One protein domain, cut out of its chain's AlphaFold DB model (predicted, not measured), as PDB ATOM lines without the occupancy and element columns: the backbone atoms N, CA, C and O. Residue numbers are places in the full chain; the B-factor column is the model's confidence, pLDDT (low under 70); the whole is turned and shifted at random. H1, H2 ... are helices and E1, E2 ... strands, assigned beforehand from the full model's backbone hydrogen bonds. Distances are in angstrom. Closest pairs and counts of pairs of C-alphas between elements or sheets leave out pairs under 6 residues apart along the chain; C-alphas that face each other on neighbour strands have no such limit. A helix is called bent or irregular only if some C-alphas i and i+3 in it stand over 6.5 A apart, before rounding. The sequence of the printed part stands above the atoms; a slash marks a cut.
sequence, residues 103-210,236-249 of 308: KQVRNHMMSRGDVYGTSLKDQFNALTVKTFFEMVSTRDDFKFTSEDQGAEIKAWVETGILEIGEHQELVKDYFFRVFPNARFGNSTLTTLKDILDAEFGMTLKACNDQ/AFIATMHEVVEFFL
ATOM      1  N   LYS A 103      24.517 -30.616 -60.051       79.44
ATOM      2  CA  LYS A 103      24.807 -30.348 -58.640       79.44
ATOM      3  C   LYS A 103      24.511 -28.890 -58.275       79.44
ATOM      4  O   LYS A 103      23.801 -28.656 -57.301       79.44
ATOM      5  N   GLN A 104      24.989 -27.940 -59.082       76.19
ATOM      6  CA  GLN A 104      24.760 -26.505 -58.881       76.19
ATOM      7  C   GLN A 104      23.272 -26.149 -58.943       76.19
ATOM      8  O   GLN A 104      22.759 -25.531 -58.013       76.19
ATOM      9  N   VAL A 105      22.558 -26.609 -59.978       74.50
ATOM     10  CA  VAL A 105      21.103 -26.425 -60.115       74.50
ATOM     11  C   VAL A 105      20.373 -26.971 -58.894       74.50
ATOM     12  O   VAL A 105      19.588 -26.257 -58.275       74.50
ATOM     13  N   ARG A 106      20.656 -28.219 -58.502       76.06
ATOM     14  CA  ARG A 106      19.990 -28.858 -57.363       76.06
ATOM     15  C   ARG A 106      20.214 -28.075 -56.072       76.06
ATOM     16  O   ARG A 106      19.262 -27.857 -55.330       76.06
ATOM     17  N   ASN A 107      21.447 -27.649 -55.808       73.62
ATOM     18  CA  ASN A 107      21.776 -26.872 -54.616       73.62
ATOM     19  C   ASN A 107      21.081 -25.498 -54.628       73.62
ATOM     20  O   ASN A 107      20.613 -25.049 -53.587       73.62
ATOM     21  N   HIS A 108      20.937 -24.860 -55.792       71.94
ATOM     22  CA  HIS A 108      20.160 -23.625 -55.924       71.94
ATOM     23  C   HIS A 108      18.666 -23.824 -55.675       71.94
ATOM     24  O   HIS A 108      18.042 -23.042 -54.962       71.94
ATOM     25  N   MET A 109      18.076 -24.888 -56.215       69.00
ATOM     26  CA  MET A 109      16.670 -25.182 -55.946       69.00
ATOM     27  C   MET A 109      16.449 -25.536 -54.464       69.00
ATOM     28  O   MET A 109      15.463 -25.120 -53.862       69.00
ATOM     29  N   MET A 110      17.391 -26.249 -53.835       70.00
ATOM     30  CA  MET A 110      17.359 -26.530 -52.393       70.00
ATOM     31  C   MET A 110      17.465 -25.257 -51.546       70.00
ATOM     32  O   MET A 110      16.732 -25.135 -50.568       70.00
ATOM     33  N   SER A 111      18.317 -24.291 -51.915       68.00
ATOM     34  CA  SER A 111      18.442 -23.036 -51.159       68.00
ATOM     35  C   SER A 111      17.171 -22.184 -51.208       68.00
ATOM     36  O   SER A 111      16.908 -21.433 -50.274       68.00
ATOM     37  N   ARG A 112      16.362 -22.326 -52.265       65.06
ATOM     38  CA  ARG A 112      15.056 -21.660 -52.423       65.06
ATOM     39  C   ARG A 112      13.902 -22.384 -51.735       65.06
ATOM     40  O   ARG A 112      12.827 -21.815 -51.588       65.06
ATOM     41  N   GLY A 113      14.127 -23.618 -51.286       60.62
ATOM     42  CA  GLY A 113      13.064 -24.479 -50.778       60.62
ATOM     43  C   GLY A 113      12.207 -25.107 -51.879       60.62
ATOM     44  O   GLY A 113      11.158 -25.651 -51.575       60.62
ATOM     45  N   ASP A 114      12.643 -25.084 -53.141       59.62
ATOM     46  CA  ASP A 114      11.890 -25.663 -54.265       59.62
ATOM     47  C   ASP A 114      12.053 -27.194 -54.361       59.62
ATOM     48  O   ASP A 114      11.296 -27.870 -55.056       59.62
ATOM     49  N   VAL A 115      13.040 -27.771 -53.660       56.66
ATOM     50  CA  VAL A 115      13.268 -29.225 -53.595       56.66
ATOM     51  C   VAL A 115      12.889 -29.745 -52.216       56.66
ATOM     52  O   VAL A 115      13.710 -29.775 -51.301       56.66
ATOM     53  N   TYR A 116      11.655 -30.230 -52.089       52.12
ATOM     54  CA  TYR A 116      11.262 -31.103 -50.987       52.12
ATOM     55  C   TYR A 116      11.359 -32.552 -51.464       52.12
ATOM     56  O   TYR A 116      10.466 -33.067 -52.136       52.12
ATOM     57  N   GLY A 117      12.473 -33.218 -51.151       57.88
ATOM     58  CA  GLY A 117      12.521 -34.673 -51.275       57.88
ATOM     59  C   GLY A 117      11.491 -35.314 -50.341       57.88
ATOM     60  O   GLY A 117      11.165 -34.772 -49.284       57.88
ATOM     61  N   THR A 118      10.961 -36.474 -50.723       61.34
ATOM     62  CA  THR A 118       9.952 -37.180 -49.916       61.34
ATOM     63  C   THR A 118      10.542 -37.790 -48.644       61.34
ATOM     64  O   THR A 118       9.805 -38.058 -47.697       61.34
ATOM     65  N   SER A 119      11.864 -37.999 -48.590       81.62
ATOM     66  CA  SER A 119      12.536 -38.581 -47.429       81.62
ATOM     67  C   SER A 119      12.965 -37.523 -46.409       81.62
ATOM     68  O   SER A 119      13.386 -36.424 -46.770       81.62
ATOM     69  N   LEU A 120      12.938 -37.879 -45.122       82.69
ATOM     70  CA  LEU A 120      13.410 -37.014 -44.031       82.69
ATOM     71  C   LEU A 120      14.873 -36.573 -44.236       82.69
ATOM     72  O   LEU A 120      15.228 -35.424 -43.986       82.69
ATOM     73  N   LYS A 121      15.714 -37.468 -44.770       85.62
ATOM     74  CA  LYS A 121      17.116 -37.176 -45.100       85.62
ATOM     75  C   LYS A 121      17.241 -36.060 -46.139       85.62
ATOM     76  O   LYS A 121      18.109 -35.201 -46.005       85.62
ATOM     77  N   ASP A 122      16.403 -36.075 -47.172       80.50
ATOM     78  CA  ASP A 122      16.428 -35.041 -48.209       80.50
ATOM     79  C   ASP A 122      15.960 -33.697 -47.664       80.50
ATOM     80  O   ASP A 122      16.524 -32.668 -48.028       80.50
ATOM     81  N   GLN A 123      14.993 -33.705 -46.747       82.00
ATOM     82  CA  GLN A 123      14.545 -32.488 -46.080       82.00
ATOM     83  C   GLN A 123      15.655 -31.895 -45.196       82.00
ATOM     84  O   GLN A 123      15.893 -30.691 -45.256       82.00
ATOM     85  N   PHE A 124      16.410 -32.716 -44.456       86.31
ATOM     86  CA  PHE A 124      17.579 -32.244 -43.701       86.31
ATOM     87  C   PHE A 124      18.710 -31.732 -44.605       86.31
ATOM     88  O   PHE A 124      19.326 -30.710 -44.295       86.31
ATOM     89  N   ASN A 125      18.964 -32.384 -45.746       86.06
ATOM     90  CA  ASN A 125      19.905 -31.872 -46.748       86.06
ATOM     91  C   ASN A 125      19.462 -30.495 -47.268       86.06
ATOM     92  O   ASN A 125      20.268 -29.569 -47.311       86.06
ATOM     93  N   ALA A 126      18.183 -30.349 -47.627       82.06
ATOM     94  CA  ALA A 126      17.628 -29.093 -48.120       82.06
ATOM     95  C   ALA A 126      17.697 -27.988 -47.056       82.06
ATOM     96  O   ALA A 126      18.151 -26.886 -47.356       82.06
ATOM     97  N   LEU A 127      17.345 -28.296 -45.802       85.00
ATOM     98  CA  LEU A 127      17.458 -27.365 -44.679       85.00
ATOM     99  C   LEU A 127      18.911 -26.923 -44.463       85.00
ATOM    100  O   LEU A 127      19.170 -25.738 -44.307       85.00
ATOM    101  N   THR A 128      19.869 -27.850 -44.552       89.62
ATOM    102  CA  THR A 128      21.304 -27.534 -44.466       89.62
ATOM    103  C   THR A 128      21.732 -26.546 -45.554       89.62
ATOM    104  O   THR A 128      22.406 -25.560 -45.260       89.62
ATOM    105  N   VAL A 129      21.341 -26.788 -46.812       84.44
ATOM    106  CA  VAL A 129      21.659 -25.896 -47.941       84.44
ATOM    107  C   VAL A 129      21.017 -24.525 -47.753       84.44
ATOM    108  O   VAL A 129      21.686 -23.507 -47.929       84.44
ATOM    109  N   LYS A 130      19.734 -24.500 -47.383       81.94
ATOM    110  CA  LYS A 130      18.964 -23.279 -47.153       81.94
ATOM    111  C   LYS A 130      19.583 -22.431 -46.048       81.94
ATOM    112  O   LYS A 130      19.916 -21.279 -46.298       81.94
ATOM    113  N   THR A 131      19.810 -23.005 -44.868       84.19
ATOM    114  CA  THR A 131      20.387 -22.283 -43.727       84.19
ATOM    115  C   THR A 131      21.798 -21.791 -44.031       84.19
ATOM    116  O   THR A 131      22.114 -20.643 -43.731       84.19
ATOM    117  N   PHE A 132      22.634 -22.597 -44.700       86.12
ATOM    118  CA  PHE A 132      23.938 -22.124 -45.172       86.12
ATOM    119  C   PHE A 132      23.796 -20.899 -46.083       86.12
ATOM    120  O   PHE A 132      24.499 -19.908 -45.897       86.12
ATOM    121  N   PHE A 133      22.881 -20.953 -47.055       76.62
ATOM    122  CA  PHE A 133      22.670 -19.853 -47.988       76.62
ATOM    123  C   PHE A 133      22.139 -18.602 -47.283       76.62
ATOM    124  O   PHE A 133      22.645 -17.525 -47.555       76.62
ATOM    125  N   GLU A 134      21.219 -18.730 -46.325       76.50
ATOM    126  CA  GLU A 134      20.711 -17.621 -45.501       76.50
ATOM    127  C   GLU A 134      21.821 -16.965 -44.663       76.50
ATOM    128  O   GLU A 134      21.954 -15.739 -44.635       76.50
ATOM    129  N   MET A 135      22.684 -17.765 -44.029       76.25
ATOM    130  CA  MET A 135      23.853 -17.255 -43.297       76.25
ATOM    131  C   MET A 135      24.824 -16.498 -44.213       76.25
ATOM    132  O   MET A 135      25.531 -15.595 -43.772       76.25
ATOM    133  N   VAL A 136      24.840 -16.841 -45.500       71.75
ATOM    134  CA  VAL A 136      25.653 -16.185 -46.526       71.75
ATOM    135  C   VAL A 136      24.953 -14.964 -47.153       71.75
ATOM    136  O   VAL A 136      25.626 -13.990 -47.491       71.75
ATOM    137  N   SER A 137      23.626 -14.986 -47.306       59.97
ATOM    138  CA  SER A 137      22.835 -14.015 -48.079       59.97
ATOM    139  C   SER A 137      22.199 -12.895 -47.249       59.97
ATOM    140  O   SER A 137      21.518 -12.043 -47.803       59.97
ATOM    141  N   THR A 138      22.387 -12.866 -45.931       49.19
ATOM    142  CA  THR A 138      21.782 -11.887 -44.998       49.19
ATOM    143  C   THR A 138      22.308 -10.443 -45.126       49.19
ATOM    144  O   THR A 138      22.102  -9.622 -44.230       49.19
ATOM    145  N   ARG A 139      22.968 -10.080 -46.234       48.06
ATOM    146  CA  ARG A 139      23.336  -8.694 -46.564       48.06
ATOM    147  C   ARG A 139      22.980  -8.390 -48.015       48.06
ATOM    148  O   ARG A 139      23.169  -9.245 -48.872       48.06
ATOM    149  N   ASP A 140      22.516  -7.160 -48.252       38.22
ATOM    150  CA  ASP A 140      21.934  -6.649 -49.512       38.22
ATOM    151  C   ASP A 140      22.823  -6.804 -50.762       38.22
ATOM    152  O   ASP A 140      22.362  -6.638 -51.882       38.22
ATOM    153  N   ASP A 141      24.076  -7.207 -50.575       46.41
ATOM    154  CA  ASP A 141      24.973  -7.725 -51.593       46.41
ATOM    155  C   ASP A 141      25.720  -8.908 -50.954       46.41
ATOM    156  O   ASP A 141      26.038  -8.817 -49.764       46.41
ATOM    157  N   PHE A 142      26.083  -9.964 -51.701       51.12
ATOM    158  CA  PHE A 142      26.966 -11.064 -51.246       51.12
ATOM    159  C   PHE A 142      28.401 -10.573 -50.952       51.12
ATOM    160  O   PHE A 142      29.379 -11.037 -51.541       51.12
ATOM    161  N   LYS A 143      28.520  -9.574 -50.081       49.44
ATOM    162  CA  LYS A 143      29.714  -8.925 -49.571       49.44
ATOM    163  C   LYS A 143      30.120  -9.669 -48.305       49.44
ATOM    164  O   LYS A 143      29.600  -9.410 -47.221       49.44
ATOM    165  N   PHE A 144      31.080 -10.575 -48.437       56.59
ATOM    166  CA  PHE A 144      31.681 -11.286 -47.308       56.59
ATOM    167  C   PHE A 144      32.686 -10.375 -46.634       56.59
ATOM    168  O   PHE A 144      33.791 -10.216 -47.145       56.59
ATOM    169  N   THR A 145      32.305  -9.719 -45.543       48.81
ATOM    170  CA  THR A 145      33.113  -8.629 -44.974       48.81
ATOM    171  C   THR A 145      34.013  -9.036 -43.808       48.81
ATOM    172  O   THR A 145      34.908  -8.263 -43.466       48.81
ATOM    173  N   SER A 146      33.825 -10.201 -43.176       55.91
ATOM    174  CA  SER A 146      34.612 -10.555 -41.985       55.91
ATOM    175  C   SER A 146      34.831 -12.058 -41.783       55.91
ATOM    176  O   SER A 146      34.027 -12.888 -42.199       55.91
ATOM    177  N   GLU A 147      35.939 -12.401 -41.111       63.72
ATOM    178  CA  GLU A 147      36.201 -13.749 -40.577       63.72
ATOM    179  C   GLU A 147      35.073 -14.227 -39.644       63.72
ATOM    180  O   GLU A 147      34.862 -15.434 -39.525       63.72
ATOM    181  N   ASP A 148      34.311 -13.295 -39.059       67.38
ATOM    182  CA  ASP A 148      33.184 -13.564 -38.162       67.38
ATOM    183  C   ASP A 148      32.086 -14.393 -38.841       67.38
ATOM    184  O   ASP A 148      31.615 -15.352 -38.246       67.38
ATOM    185  N   GLN A 149      31.748 -14.129 -40.111       69.88
ATOM    186  CA  GLN A 149      30.750 -14.932 -40.844       69.88
ATOM    187  C   GLN A 149      31.200 -16.383 -41.012       69.88
ATOM    188  O   GLN A 149      30.436 -17.333 -40.849       69.88
ATOM    189  N   GLY A 150      32.480 -16.574 -41.326       74.81
ATOM    190  CA  GLY A 150      33.041 -17.908 -41.409       74.81
ATOM    191  C   GLY A 150      33.124 -18.590 -40.040       74.81
ATOM    192  O   GLY A 150      32.989 -19.809 -39.966       74.81
ATOM    193  N   ALA A 151      33.333 -17.828 -38.963       78.56
ATOM    194  CA  ALA A 151      33.300 -18.339 -37.595       78.56
ATOM    195  C   ALA A 151      31.879 -18.722 -37.154       78.56
ATOM    196  O   ALA A 151      31.717 -19.765 -36.530       78.56
ATOM    197  N   GLU A 152      30.858 -17.949 -37.529       82.94
ATOM    198  CA  GLU A 152      29.444 -18.262 -37.299       82.94
ATOM    199  C   GLU A 152      29.031 -19.539 -38.029       82.94
ATOM    200  O   GLU A 152      28.459 -20.437 -37.416       82.94
ATOM    201  N   ILE A 153      29.387 -19.671 -39.311       86.19
ATOM    202  CA  ILE A 153      29.113 -20.890 -40.084       86.19
ATOM    203  C   ILE A 153      29.861 -22.080 -39.483       86.19
ATOM    204  O   ILE A 153      29.287 -23.156 -39.338       86.19
ATOM    205  N   LYS A 154      31.121 -21.900 -39.074       87.44
ATOM    206  CA  LYS A 154      31.878 -22.951 -38.390       87.44
ATOM    207  C   LYS A 154      31.208 -23.367 -37.075       87.44
ATOM    208  O   LYS A 154      31.050 -24.560 -36.842       87.44
ATOM    209  N   ALA A 155      30.786 -22.410 -36.249       89.50
ATOM    210  CA  ALA A 155      30.095 -22.683 -34.992       89.50
ATOM    211  C   ALA A 155      28.760 -23.404 -35.232       89.50
ATOM    212  O   ALA A 155      28.478 -24.412 -34.588       89.50
ATOM    213  N   TRP A 156      27.976 -22.956 -36.214       92.31
ATOM    214  CA  TRP A 156      26.750 -23.633 -36.629       92.31
ATOM    215  C   TRP A 156      27.011 -25.075 -37.078       92.31
ATOM    216  O   TRP A 156      26.278 -25.974 -36.679       92.31
ATOM    217  N   VAL A 157      28.084 -25.341 -37.827       91.88
ATOM    218  CA  VAL A 157      28.436 -26.718 -38.206       91.88
ATOM    219  C   VAL A 157      28.867 -27.555 -37.003       91.88
ATOM    220  O   VAL A 157      28.478 -28.716 -36.900       91.88
ATOM    221  N   GLU A 158      29.663 -26.997 -36.093       90.69
ATOM    222  CA  GLU A 158      30.225 -27.735 -34.957       90.69
ATOM    223  C   GLU A 158      29.189 -28.049 -33.870       90.69
ATOM    224  O   GLU A 158      29.240 -29.132 -33.281       90.69
ATOM    225  N   THR A 159      28.252 -27.134 -33.607       91.81
ATOM    226  CA  THR A 159      27.321 -27.235 -32.470       91.81
ATOM    227  C   THR A 159      25.847 -27.114 -32.837       91.81
ATOM    228  O   THR A 159      24.995 -27.263 -31.965       91.81
ATOM    229  N   GLY A 160      25.521 -26.800 -34.090       92.31
ATOM    230  CA  GLY A 160      24.144 -26.587 -34.515       92.31
ATOM    231  C   GLY A 160      23.329 -27.874 -34.590       92.31
ATOM    232  O   GLY A 160      23.849 -28.971 -34.825       92.31
ATOM    233  N   ILE A 161      22.019 -27.701 -34.436       94.31
ATOM    234  CA  ILE A 161      21.004 -28.746 -34.560       94.31
ATOM    235  C   ILE A 161      20.050 -28.336 -35.686       94.31
ATOM    236  O   ILE A 161      19.663 -27.173 -35.788       94.31
ATOM    237  N   LEU A 162      19.714 -29.290 -36.549       89.56
ATOM    238  CA  LEU A 162      18.672 -29.175 -37.558       89.56
ATOM    239  C   LEU A 162      17.382 -29.768 -36.999       89.56
ATOM    240  O   LEU A 162      17.415 -30.859 -36.431       89.56
ATOM    241  N   GLU A 163      16.256 -29.093 -37.218       90.25
ATOM    242  CA  GLU A 163      14.951 -29.524 -36.710       90.25
ATOM    243  C   GLU A 163      13.926 -29.616 -37.842       90.25
ATOM    244  O   GLU A 163      13.753 -28.673 -38.617       90.25
ATOM    245  N   ILE A 164      13.246 -30.762 -37.940       84.56
ATOM    246  CA  ILE A 164      12.153 -31.003 -38.889       84.56
ATOM    247  C   ILE A 164      11.047 -31.769 -38.164       84.56
ATOM    248  O   ILE A 164      11.163 -32.968 -37.906       84.56
ATOM    249  N   GLY A 165       9.960 -31.070 -37.827       85.56
ATOM    250  CA  GLY A 165       8.904 -31.629 -36.983       85.56
ATOM    251  C   GLY A 165       9.453 -31.994 -35.602       85.56
ATOM    252  O   GLY A 165      10.013 -31.145 -34.920       85.56
ATOM    253  N   GLU A 166       9.314 -33.258 -35.207       88.50
ATOM    254  CA  GLU A 166       9.844 -33.786 -33.937       88.50
ATOM    255  C   GLU A 166      11.275 -34.345 -34.065       88.50
ATOM    256  O   GLU A 166      11.865 -34.784 -33.078       88.50
ATOM    257  N   HIS A 167      11.846 -34.360 -35.274       90.06
ATOM    258  CA  HIS A 167      13.175 -34.913 -35.522       90.06
ATOM    259  C   HIS A 167      14.260 -33.849 -35.368       90.06
ATOM    260  O   HIS A 167      14.169 -32.767 -35.951       90.06
ATOM    261  N   GLN A 168      15.322 -34.207 -34.646       92.56
ATOM    262  CA  GLN A 168      16.504 -33.379 -34.439       92.56
ATOM    263  C   GLN A 168      17.759 -34.135 -34.869       92.56
ATOM    264  O   GLN A 168      17.938 -35.301 -34.520       92.56
ATOM    265  N   GLU A 169      18.636 -33.458 -35.599       93.50
ATOM    266  CA  GLU A 169      19.890 -34.016 -36.107       93.50
ATOM    267  C   GLU A 169      21.028 -33.004 -35.972       93.50
ATOM    268  O   GLU A 169      20.806 -31.793 -35.999       93.50
ATOM    269  N   LEU A 170      22.273 -33.472 -35.858       94.12
ATOM    270  CA  LEU A 170      23.425 -32.570 -35.804       94.12
ATOM    271  C   LEU A 170      23.748 -32.023 -37.197       94.12
ATOM    272  O   LEU A 170      23.870 -32.781 -38.162       94.12
ATOM    273  N   VAL A 171      23.993 -30.712 -37.296       93.50
ATOM    274  CA  VAL A 171      24.323 -30.050 -38.573       93.50
ATOM    275  C   VAL A 171      25.520 -30.716 -39.251       93.50
ATOM    276  O   VAL A 171      25.477 -30.982 -40.452       93.50
ATOM    277  N   LYS A 172      26.576 -31.050 -38.495       93.19
ATOM    278  CA  LYS A 172      27.791 -31.692 -39.027       93.19
ATOM    279  C   LYS A 172      27.520 -32.969 -39.832       93.19
ATOM    280  O   LYS A 172      28.240 -33.234 -40.793       93.19
ATOM    281  N   ASP A 173      26.492 -33.738 -39.467       91.88
ATOM    282  CA  ASP A 173      26.206 -35.040 -40.080       91.88
ATOM    283  C   ASP A 173      25.611 -34.889 -41.486       91.88
ATOM    284  O   ASP A 173      25.704 -35.806 -42.306       91.88
ATOM    285  N   TYR A 174      25.063 -33.712 -41.788       90.88
ATOM    286  CA  TYR A 174      24.496 -33.353 -43.083       90.88
ATOM    287  C   TYR A 174      25.390 -32.376 -43.850       90.88
ATOM    288  O   TYR A 174      25.576 -32.541 -45.054       90.88
ATOM    289  N   PHE A 175      26.037 -31.432 -43.167       90.81
ATOM    290  CA  PHE A 175      26.869 -30.400 -43.785       90.81
ATOM    291  C   PHE A 175      27.960 -30.975 -44.688       90.81
ATOM    292  O   PHE A 175      28.037 -30.613 -45.857       90.81
ATOM    293  N   PHE A 176      28.755 -31.934 -44.207       89.62
ATOM    294  CA  PHE A 176      29.814 -32.541 -45.025       89.62
ATOM    295  C   PHE A 176      29.294 -33.546 -46.060       89.62
ATOM    296  O   PHE A 176      30.028 -33.924 -46.970       89.62
ATOM    297  N   ARG A 177      28.032 -33.983 -45.955       86.69
ATOM    298  CA  ARG A 177      27.385 -34.781 -47.009       86.69
ATOM    299  C   ARG A 177      26.948 -33.898 -48.170       86.69
ATOM    300  O   ARG A 177      27.097 -34.287 -49.324       86.69
ATOM    301  N   VAL A 178      26.408 -32.728 -47.847       86.38
ATOM    302  CA  VAL A 178      25.943 -31.727 -48.808       86.38
ATOM    303  C   VAL A 178      27.126 -30.997 -49.450       86.38
ATOM    304  O   VAL A 178      27.157 -30.837 -50.668       86.38
ATOM    305  N   PHE A 179      28.130 -30.628 -48.652       86.88
ATOM    306  CA  PHE A 179      29.324 -29.890 -49.060       86.88
ATOM    307  C   PHE A 179      30.598 -30.724 -48.815       86.88
ATOM    308  O   PHE A 179      31.388 -30.419 -47.918       86.88
ATOM    309  N   PRO A 180      30.848 -31.787 -49.601       82.88
ATOM    310  CA  PRO A 180      31.949 -32.729 -49.358       82.88
ATOM    311  C   PRO A 180      33.347 -32.114 -49.498       82.88
ATOM    312  O   PRO A 180      34.321 -32.642 -48.963       82.88
ATOM    313  N   ASN A 181      33.457 -30.988 -50.206       78.50
ATOM    314  CA  ASN A 181      34.712 -30.255 -50.364       78.50
ATOM    315  C   ASN A 181      34.967 -29.253 -49.229       78.50
ATOM    316  O   ASN A 181      36.051 -28.674 -49.164       78.50
ATOM    317  N   ALA A 182      34.001 -29.048 -48.328       82.81
ATOM    318  CA  ALA A 182      34.160 -28.121 -47.224       82.81
ATOM    319  C   ALA A 182      35.250 -28.603 -46.258       82.81
ATOM    320  O   ALA A 182      35.201 -29.711 -45.723       82.81
ATOM    321  N   ARG A 183      36.241 -27.746 -46.002       80.56
ATOM    322  CA  ARG A 183      37.284 -27.980 -44.998       80.56
ATOM    323  C   ARG A 183      37.482 -26.731 -44.163       80.56
ATOM    324  O   ARG A 183      38.035 -25.752 -44.660       80.56
ATOM    325  N   PHE A 184      37.064 -26.765 -42.899       76.25
ATOM    326  CA  PHE A 184      37.349 -25.685 -41.956       76.25
ATOM    327  C   PHE A 184      38.818 -25.752 -41.530       76.25
ATOM    328  O   PHE A 184      39.214 -26.602 -40.735       76.25
ATOM    329  N   GLY A 185      39.642 -24.881 -42.115       67.75
ATOM    330  CA  GLY A 185      41.036 -24.686 -41.720       67.75
ATOM    331  C   GLY A 185      41.198 -23.503 -40.763       67.75
ATOM    332  O   GLY A 185      40.263 -23.098 -40.078       67.75
ATOM    333  N   ASN A 186      42.388 -22.896 -40.767       63.62
ATOM    334  CA  ASN A 186      42.650 -21.661 -40.014       63.62
ATOM    335  C   ASN A 186      41.918 -20.436 -40.597       63.62
ATOM    336  O   ASN A 186      41.747 -19.446 -39.900       63.62
ATOM    337  N   SER A 187      41.507 -20.503 -41.868       68.06
ATOM    338  CA  SER A 187      40.730 -19.472 -42.561       68.06
ATOM    339  C   SER A 187      39.374 -20.055 -42.940       68.06
ATOM    340  O   SER A 187      39.278 -20.877 -43.852       68.06
ATOM    341  N   THR A 188      38.332 -19.627 -42.239       70.12
ATOM    342  CA  THR A 188      36.936 -19.994 -42.514       70.12
ATOM    343  C   THR A 188      36.438 -19.390 -43.830       70.12
ATOM    344  O   THR A 188      35.635 -19.992 -44.535       70.12
ATOM    345  N   LEU A 189      36.997 -18.246 -44.228       70.06
ATOM    346  CA  LEU A 189      36.712 -17.587 -45.500       70.06
ATOM    347  C   LEU A 189      37.121 -18.441 -46.714       70.06
ATOM    348  O   LEU A 189      36.431 -18.447 -47.732       70.06
ATOM    349  N   THR A 190      38.223 -19.190 -46.614       72.12
ATOM    350  CA  THR A 190      38.649 -20.107 -47.684       72.12
ATOM    351  C   THR A 190      37.623 -21.222 -47.874       72.12
ATOM    352  O   THR A 190      37.224 -21.497 -48.998       72.12
ATOM    353  N   THR A 191      37.119 -21.787 -46.775       77.31
ATOM    354  CA  THR A 191      36.052 -22.794 -46.799       77.31
ATOM    355  C   THR A 191      34.791 -22.267 -47.481       77.31
ATOM    356  O   THR A 191      34.219 -22.956 -48.319       77.31
ATOM    357  N   LEU A 192      34.380 -21.036 -47.161       75.94
ATOM    358  CA  LEU A 192      33.217 -20.404 -47.791       75.94
ATOM    359  C   LEU A 192      33.422 -20.199 -49.288       75.94
ATOM    360  O   LEU A 192      32.533 -20.515 -50.072       75.94
ATOM    361  N   LYS A 193      34.602 -19.721 -49.690       74.62
ATOM    362  CA  LYS A 193      34.949 -19.558 -51.103       74.62
ATOM    363  C   LYS A 193      34.849 -20.878 -51.862       74.62
ATOM    364  O   LYS A 193      34.260 -20.905 -52.939       74.62
ATOM    365  N   ASP A 194      35.415 -21.940 -51.302       78.19
ATOM    366  CA  ASP A 194      35.447 -23.251 -51.947       78.19
ATOM    367  C   ASP A 194      34.033 -23.826 -52.091       78.19
ATOM    368  O   ASP A 194      33.695 -24.352 -53.149       78.19
ATOM    369  N   ILE A 195      33.180 -23.670 -51.070       80.38
ATOM    370  CA  ILE A 195      31.767 -24.066 -51.147       80.38
ATOM    371  C   ILE A 195      31.050 -23.250 -52.227       80.38
ATOM    372  O   ILE A 195      30.417 -23.820 -53.107       80.38
ATOM    373  N   LEU A 196      31.166 -21.924 -52.211       76.38
ATOM    374  CA  LEU A 196      30.463 -21.059 -53.159       76.38
ATOM    375  C   LEU A 196      30.858 -21.343 -54.613       76.38
ATOM    376  O   LEU A 196      29.985 -21.452 -55.471       76.38
ATOM    377  N   ASP A 197      32.141 -21.563 -54.890       75.88
ATOM    378  CA  ASP A 197      32.617 -21.885 -56.239       75.88
ATOM    379  C   ASP A 197      32.249 -23.322 -56.670       75.88
ATOM    380  O   ASP A 197      31.697 -23.552 -57.756       75.88
ATOM    381  N   ALA A 198      32.504 -24.314 -55.810       78.12
ATOM    382  CA  ALA A 198      32.315 -25.722 -56.160       78.12
ATOM    383  C   ALA A 198      30.844 -26.160 -56.148       78.12
ATOM    384  O   ALA A 198      30.450 -27.010 -56.948       78.12
ATOM    385  N   GLU A 199      30.037 -25.605 -55.245       78.56
ATOM    386  CA  GLU A 199      28.676 -26.069 -54.949       78.56
ATOM    387  C   GLU A 199      27.607 -25.182 -55.581       78.56
ATOM    388  O   GLU A 199      26.533 -25.683 -55.911       78.56
ATOM    389  N   PHE A 200      27.917 -23.898 -55.787       72.25
ATOM    390  CA  PHE A 200      26.986 -22.905 -56.333       72.25
ATOM    391  C   PHE A 200      27.506 -22.208 -57.599       72.25
ATOM    392  O   PHE A 200      26.773 -21.440 -58.211       72.25
ATOM    393  N   GLY A 201      28.753 -22.457 -58.022       67.94
ATOM    394  CA  GLY A 201      29.328 -21.793 -59.201       67.94
ATOM    395  C   GLY A 201      29.539 -20.289 -59.017       67.94
ATOM    396  O   GLY A 201      29.627 -19.550 -59.994       67.94
ATOM    397  N   MET A 202      29.599 -19.817 -57.773       68.31
ATOM    398  CA  MET A 202      29.742 -18.409 -57.432       68.31
ATOM    399  C   MET A 202      31.221 -18.056 -57.300       68.31
ATOM    400  O   MET A 202      31.930 -18.555 -56.426       68.31
ATOM    401  N   THR A 203      31.702 -17.153 -58.151       61.81
ATOM    402  CA  THR A 203      33.078 -16.661 -58.046       61.81
ATOM    403  C   THR A 203      33.135 -15.482 -57.083       61.81
ATOM    404  O   THR A 203      32.512 -14.446 -57.313       61.81
ATOM    405  N   LEU A 204      33.945 -15.612 -56.032       58.41
ATOM    406  CA  LEU A 204      34.272 -14.500 -55.145       58.41
ATOM    407  C   LEU A 204      35.344 -13.606 -55.774       58.41
ATOM    408  O   LEU A 204      36.495 -14.024 -55.933       58.41
ATOM    409  N   LYS A 205      34.993 -12.353 -56.075       56.28
ATOM    410  CA  LYS A 205      35.962 -11.307 -56.422       56.28
ATOM    411  C   LYS A 205      36.315 -10.525 -55.167       56.28
ATOM    412  O   LYS A 205      35.429 -10.086 -54.440       56.28
ATOM    413  N   ALA A 206      37.607 -10.344 -54.901       53.69
ATOM    414  CA  ALA A 206      38.028  -9.411 -53.864       53.69
ATOM    415  C   ALA A 206      37.520  -8.011 -54.239       53.69
ATOM    416  O   ALA A 206      37.686  -7.586 -55.383       53.69
ATOM    417  N   CYS A 207      36.892  -7.308 -53.299       48.56
ATOM    418  CA  CYS A 207      36.607  -5.892 -53.473       48.56
ATOM    419  C   CYS A 207      37.933  -5.178 -53.719       48.56
ATOM    420  O   CYS A 207      38.908  -5.432 -53.007       48.56
ATOM    421  N   ASN A 208      37.961  -4.293 -54.717       42.44
ATOM    422  CA  ASN A 208      39.077  -3.373 -54.895       42.44
ATOM    423  C   ASN A 208      39.348  -2.699 -53.547       42.44
ATOM    424  O   ASN A 208      38.400  -2.244 -52.901       42.44
ATOM    425  N   ASP A 209      40.615  -2.689 -53.120       40.03
ATOM    426  CA  ASP A 209      41.039  -2.056 -51.873       40.03
ATOM    427  C   ASP A 209      40.394  -0.667 -51.797       40.03
ATOM    428  O   ASP A 209      40.691   0.203 -52.622       40.03
ATOM    429  N   GLN A 210      39.473  -0.454 -50.849       35.47
ATOM    430  CA  GLN A 210      38.954   0.890 -50.633       35.47
ATOM    431  C   GLN A 210      40.156   1.789 -50.317       35.47
ATOM    432  O   GLN A 210      40.958   1.438 -49.440       35.47
ATOM    433  N   ALA A 236      36.682  -7.565 -48.090       43.59
ATOM    434  CA  ALA A 236      35.336  -7.811 -48.557       43.59
ATOM    435  C   ALA A 236      35.407  -8.585 -49.881       43.59
ATOM    436  O   ALA A 236      36.159  -8.190 -50.772       43.59
ATOM    437  N   PHE A 237      34.656  -9.671 -50.036       46.97
ATOM    438  CA  PHE A 237      34.506 -10.361 -51.323       46.97
ATOM    439  C   PHE A 237      33.090 -10.174 -51.833       46.97
ATOM    440  O   PHE A 237      32.174 -10.314 -51.040       46.97
ATOM    441  N   ILE A 238      32.911  -9.889 -53.120       47.56
ATOM    442  CA  ILE A 238      31.598  -9.894 -53.771       47.56
ATOM    443  C   ILE A 238      31.461 -11.225 -54.502       47.56
ATOM    444  O   ILE A 238      32.294 -11.537 -55.360       47.56
ATOM    445  N   ALA A 239      30.432 -12.005 -54.174       48.41
ATOM    446  CA  ALA A 239      30.014 -13.090 -55.049       48.41
ATOM    447  C   ALA A 239      29.136 -12.536 -56.164       48.41
ATOM    448  O   ALA A 239      28.113 -11.907 -55.909       48.41
ATOM    449  N   THR A 240      29.506 -12.829 -57.400       49.56
ATOM    450  CA  THR A 240      28.551 -12.806 -58.502       49.56
ATOM    451  C   THR A 240      27.987 -14.212 -58.621       49.56
ATOM    452  O   THR A 240      28.750 -15.146 -58.901       49.56
ATOM    453  N   MET A 241      26.677 -14.378 -58.395       49.16
ATOM    454  CA  MET A 241      25.982 -15.530 -58.965       49.16
ATOM    455  C   MET A 241      26.257 -15.479 -60.455       49.16
ATOM    456  O   MET A 241      26.028 -14.456 -61.098       49.16
ATOM    457  N   HIS A 242      26.862 -16.534 -60.989       48.06
ATOM    458  CA  HIS A 242      26.919 -16.647 -62.431       48.06
ATOM    459  C   HIS A 242      25.469 -16.805 -62.870       48.06
ATOM    460  O   HIS A 242      24.878 -17.865 -62.672       48.06
ATOM    461  N   GLU A 243      24.925 -15.738 -63.463       47.16
ATOM    462  CA  GLU A 243      23.625 -15.674 -64.153       47.16
ATOM    463  C   GLU A 243      23.407 -16.896 -65.058       47.16
ATOM    464  O   GLU A 243      22.280 -17.249 -65.364       47.16
ATOM    465  N   VAL A 244      24.488 -17.598 -65.412       45.00
ATOM    466  CA  VAL A 244      24.548 -18.918 -66.031       45.00
ATOM    467  C   VAL A 244      23.552 -19.917 -65.444       45.00
ATOM    468  O   VAL A 244      22.831 -20.480 -66.240       45.00
ATOM    469  N   VAL A 245      23.433 -20.171 -64.133       51.81
ATOM    470  CA  VAL A 245      22.514 -21.246 -63.660       51.81
ATOM    471  C   VAL A 245      21.048 -20.895 -63.944       51.81
ATOM    472  O   VAL A 245      20.290 -21.729 -64.438       51.81
ATOM    473  N   GLU A 246      20.659 -19.649 -63.683       49.72
ATOM    474  CA  GLU A 246      19.296 -19.160 -63.904       49.72
ATOM    475  C   GLU A 246      18.975 -19.003 -65.389       49.72
ATOM    476  O   GLU A 246      17.925 -19.440 -65.848       49.72
ATOM    477  N   PHE A 247      19.910 -18.445 -66.157       43.59
ATOM    478  CA  PHE A 247      19.830 -18.324 -67.606       43.59
ATOM    479  C   PHE A 247      19.791 -19.697 -68.280       43.59
ATOM    480  O   PHE A 247      19.041 -19.893 -69.228       43.59
ATOM    481  N   PHE A 248      20.558 -20.669 -67.786       50.00
ATOM    482  CA  PHE A 248      20.610 -22.017 -68.347       50.00
ATOM    483  C   PHE A 248      19.306 -22.772 -68.089       50.00
ATOM    484  O   PHE A 248      18.759 -23.375 -69.012       50.00
ATOM    485  N   LEU A 249      18.759 -22.669 -66.872       52.12
ATOM    486  CA  LEU A 249      17.422 -23.168 -66.548       52.12
ATOM    487  C   LEU A 249      16.343 -22.471 -67.386       52.12
ATOM    488  O   LEU A 249      15.492 -23.150 -67.952       52.12
TER     489      LEU A 249
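What this domain is: This is residues 103 to 210 and 236 to 249 of the 308 residues of an uncharacterized protein of Vibrio agarilyticus (UniProt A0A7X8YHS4). Two helices, H2 and H3, lie side by side as a hairpin, and three more pack crosswise on them: H1 on H2, H4 on both, and H5 on H3. The small strand hairpin E1 E2 and the strand pair E3 E4 lie toward opposite ends of the longest axis, and H6 lies at the edge beside H1. The printed part has 122 residues, with six named helices and four named strands in the order H1 H2 H3 E1 E2 H4 H5 E3 E4 H6; both two-stranded sheets are antiparallel, and the class is mostly helix. The whole is compact, with a radius of gyration of the C-alphas of 14.4 A and spans of 48 by 35 by 25 A.

Where its parts are: Find C-alpha 103 at (24.807, -30.348, -58.640); from there H1 runs to residue 112, 14.5 A. H2, residues 120 to 137, begins at (13.410, -37.014, -44.031) and is 25.2 A long. Next come H3, residues 147 to 159, 18.1 A; E1, residues 161 to 164; E2, residues 167 to 170; and H4, residues 171 to 178, irregular, but only just: C-alphas 173 and 176 are 6.6 A apart. Then read H5, residues 188 to 200, 17.3 A; E3, residues 203 to 206; E4, residues 237 to 240; and H6, residues 244 to 249, ending at (17.422, -23.168, -66.548).

How they stand to each other: H1 touches residues 126 to 133 of H2, about perpendicular at 80 degrees; the closest C-alphas, of Ser 111 and Lys 130, are 4.0 A apart. The helical hairpin H2 and H3 touches at a shallow tilt of 19 degrees, opposite ways, closest at Met 135 and Ile 153, C-alphas 7.2 A apart. In the hairpin E1 and E2, N 162 and O 169 are 2.8 A apart, within hydrogen-bond range. H4 touches H2 at 88 degrees, closest C-alphas Asn 125 and Tyr 174, 6.1 A, and H3 at 73 degrees, Val 157 and Lys 172, 5.1 A. H5 touches H3 with residues 188 to 192 alone, at 78 degrees; the closest C-alphas, of Gly 150 and Thr 188, are 4.6 A apart. H4 and H5 are apart. In antiparallel E3 and E4, N 238 and O 205 are 2.8 A apart; residues 143 to 144 also pair with 237 to 238 of E4. H6 is close to H1 but not clearly touching, C-alphas Val 105 and Val 245 6.4 A apart. Every O i to N i+4 pair is within hydrogen-bond range in H1, H2, H3, H5 and H6, and 2 of 4 in H4.

The domain as a whole: The C-alphas farthest apart, of Glu 166 and Gln 210, are 48.3 A apart. Residues 211 to 235 are not printed; C-alphas 210 and 236 are 9.6 A apart across this cut. Of the links printed whole, none is long. Mean pLDDT of the printed part is 71.4, with 49 residues under 70, among them 137 to 149, 201 to 210 and 236 to 249.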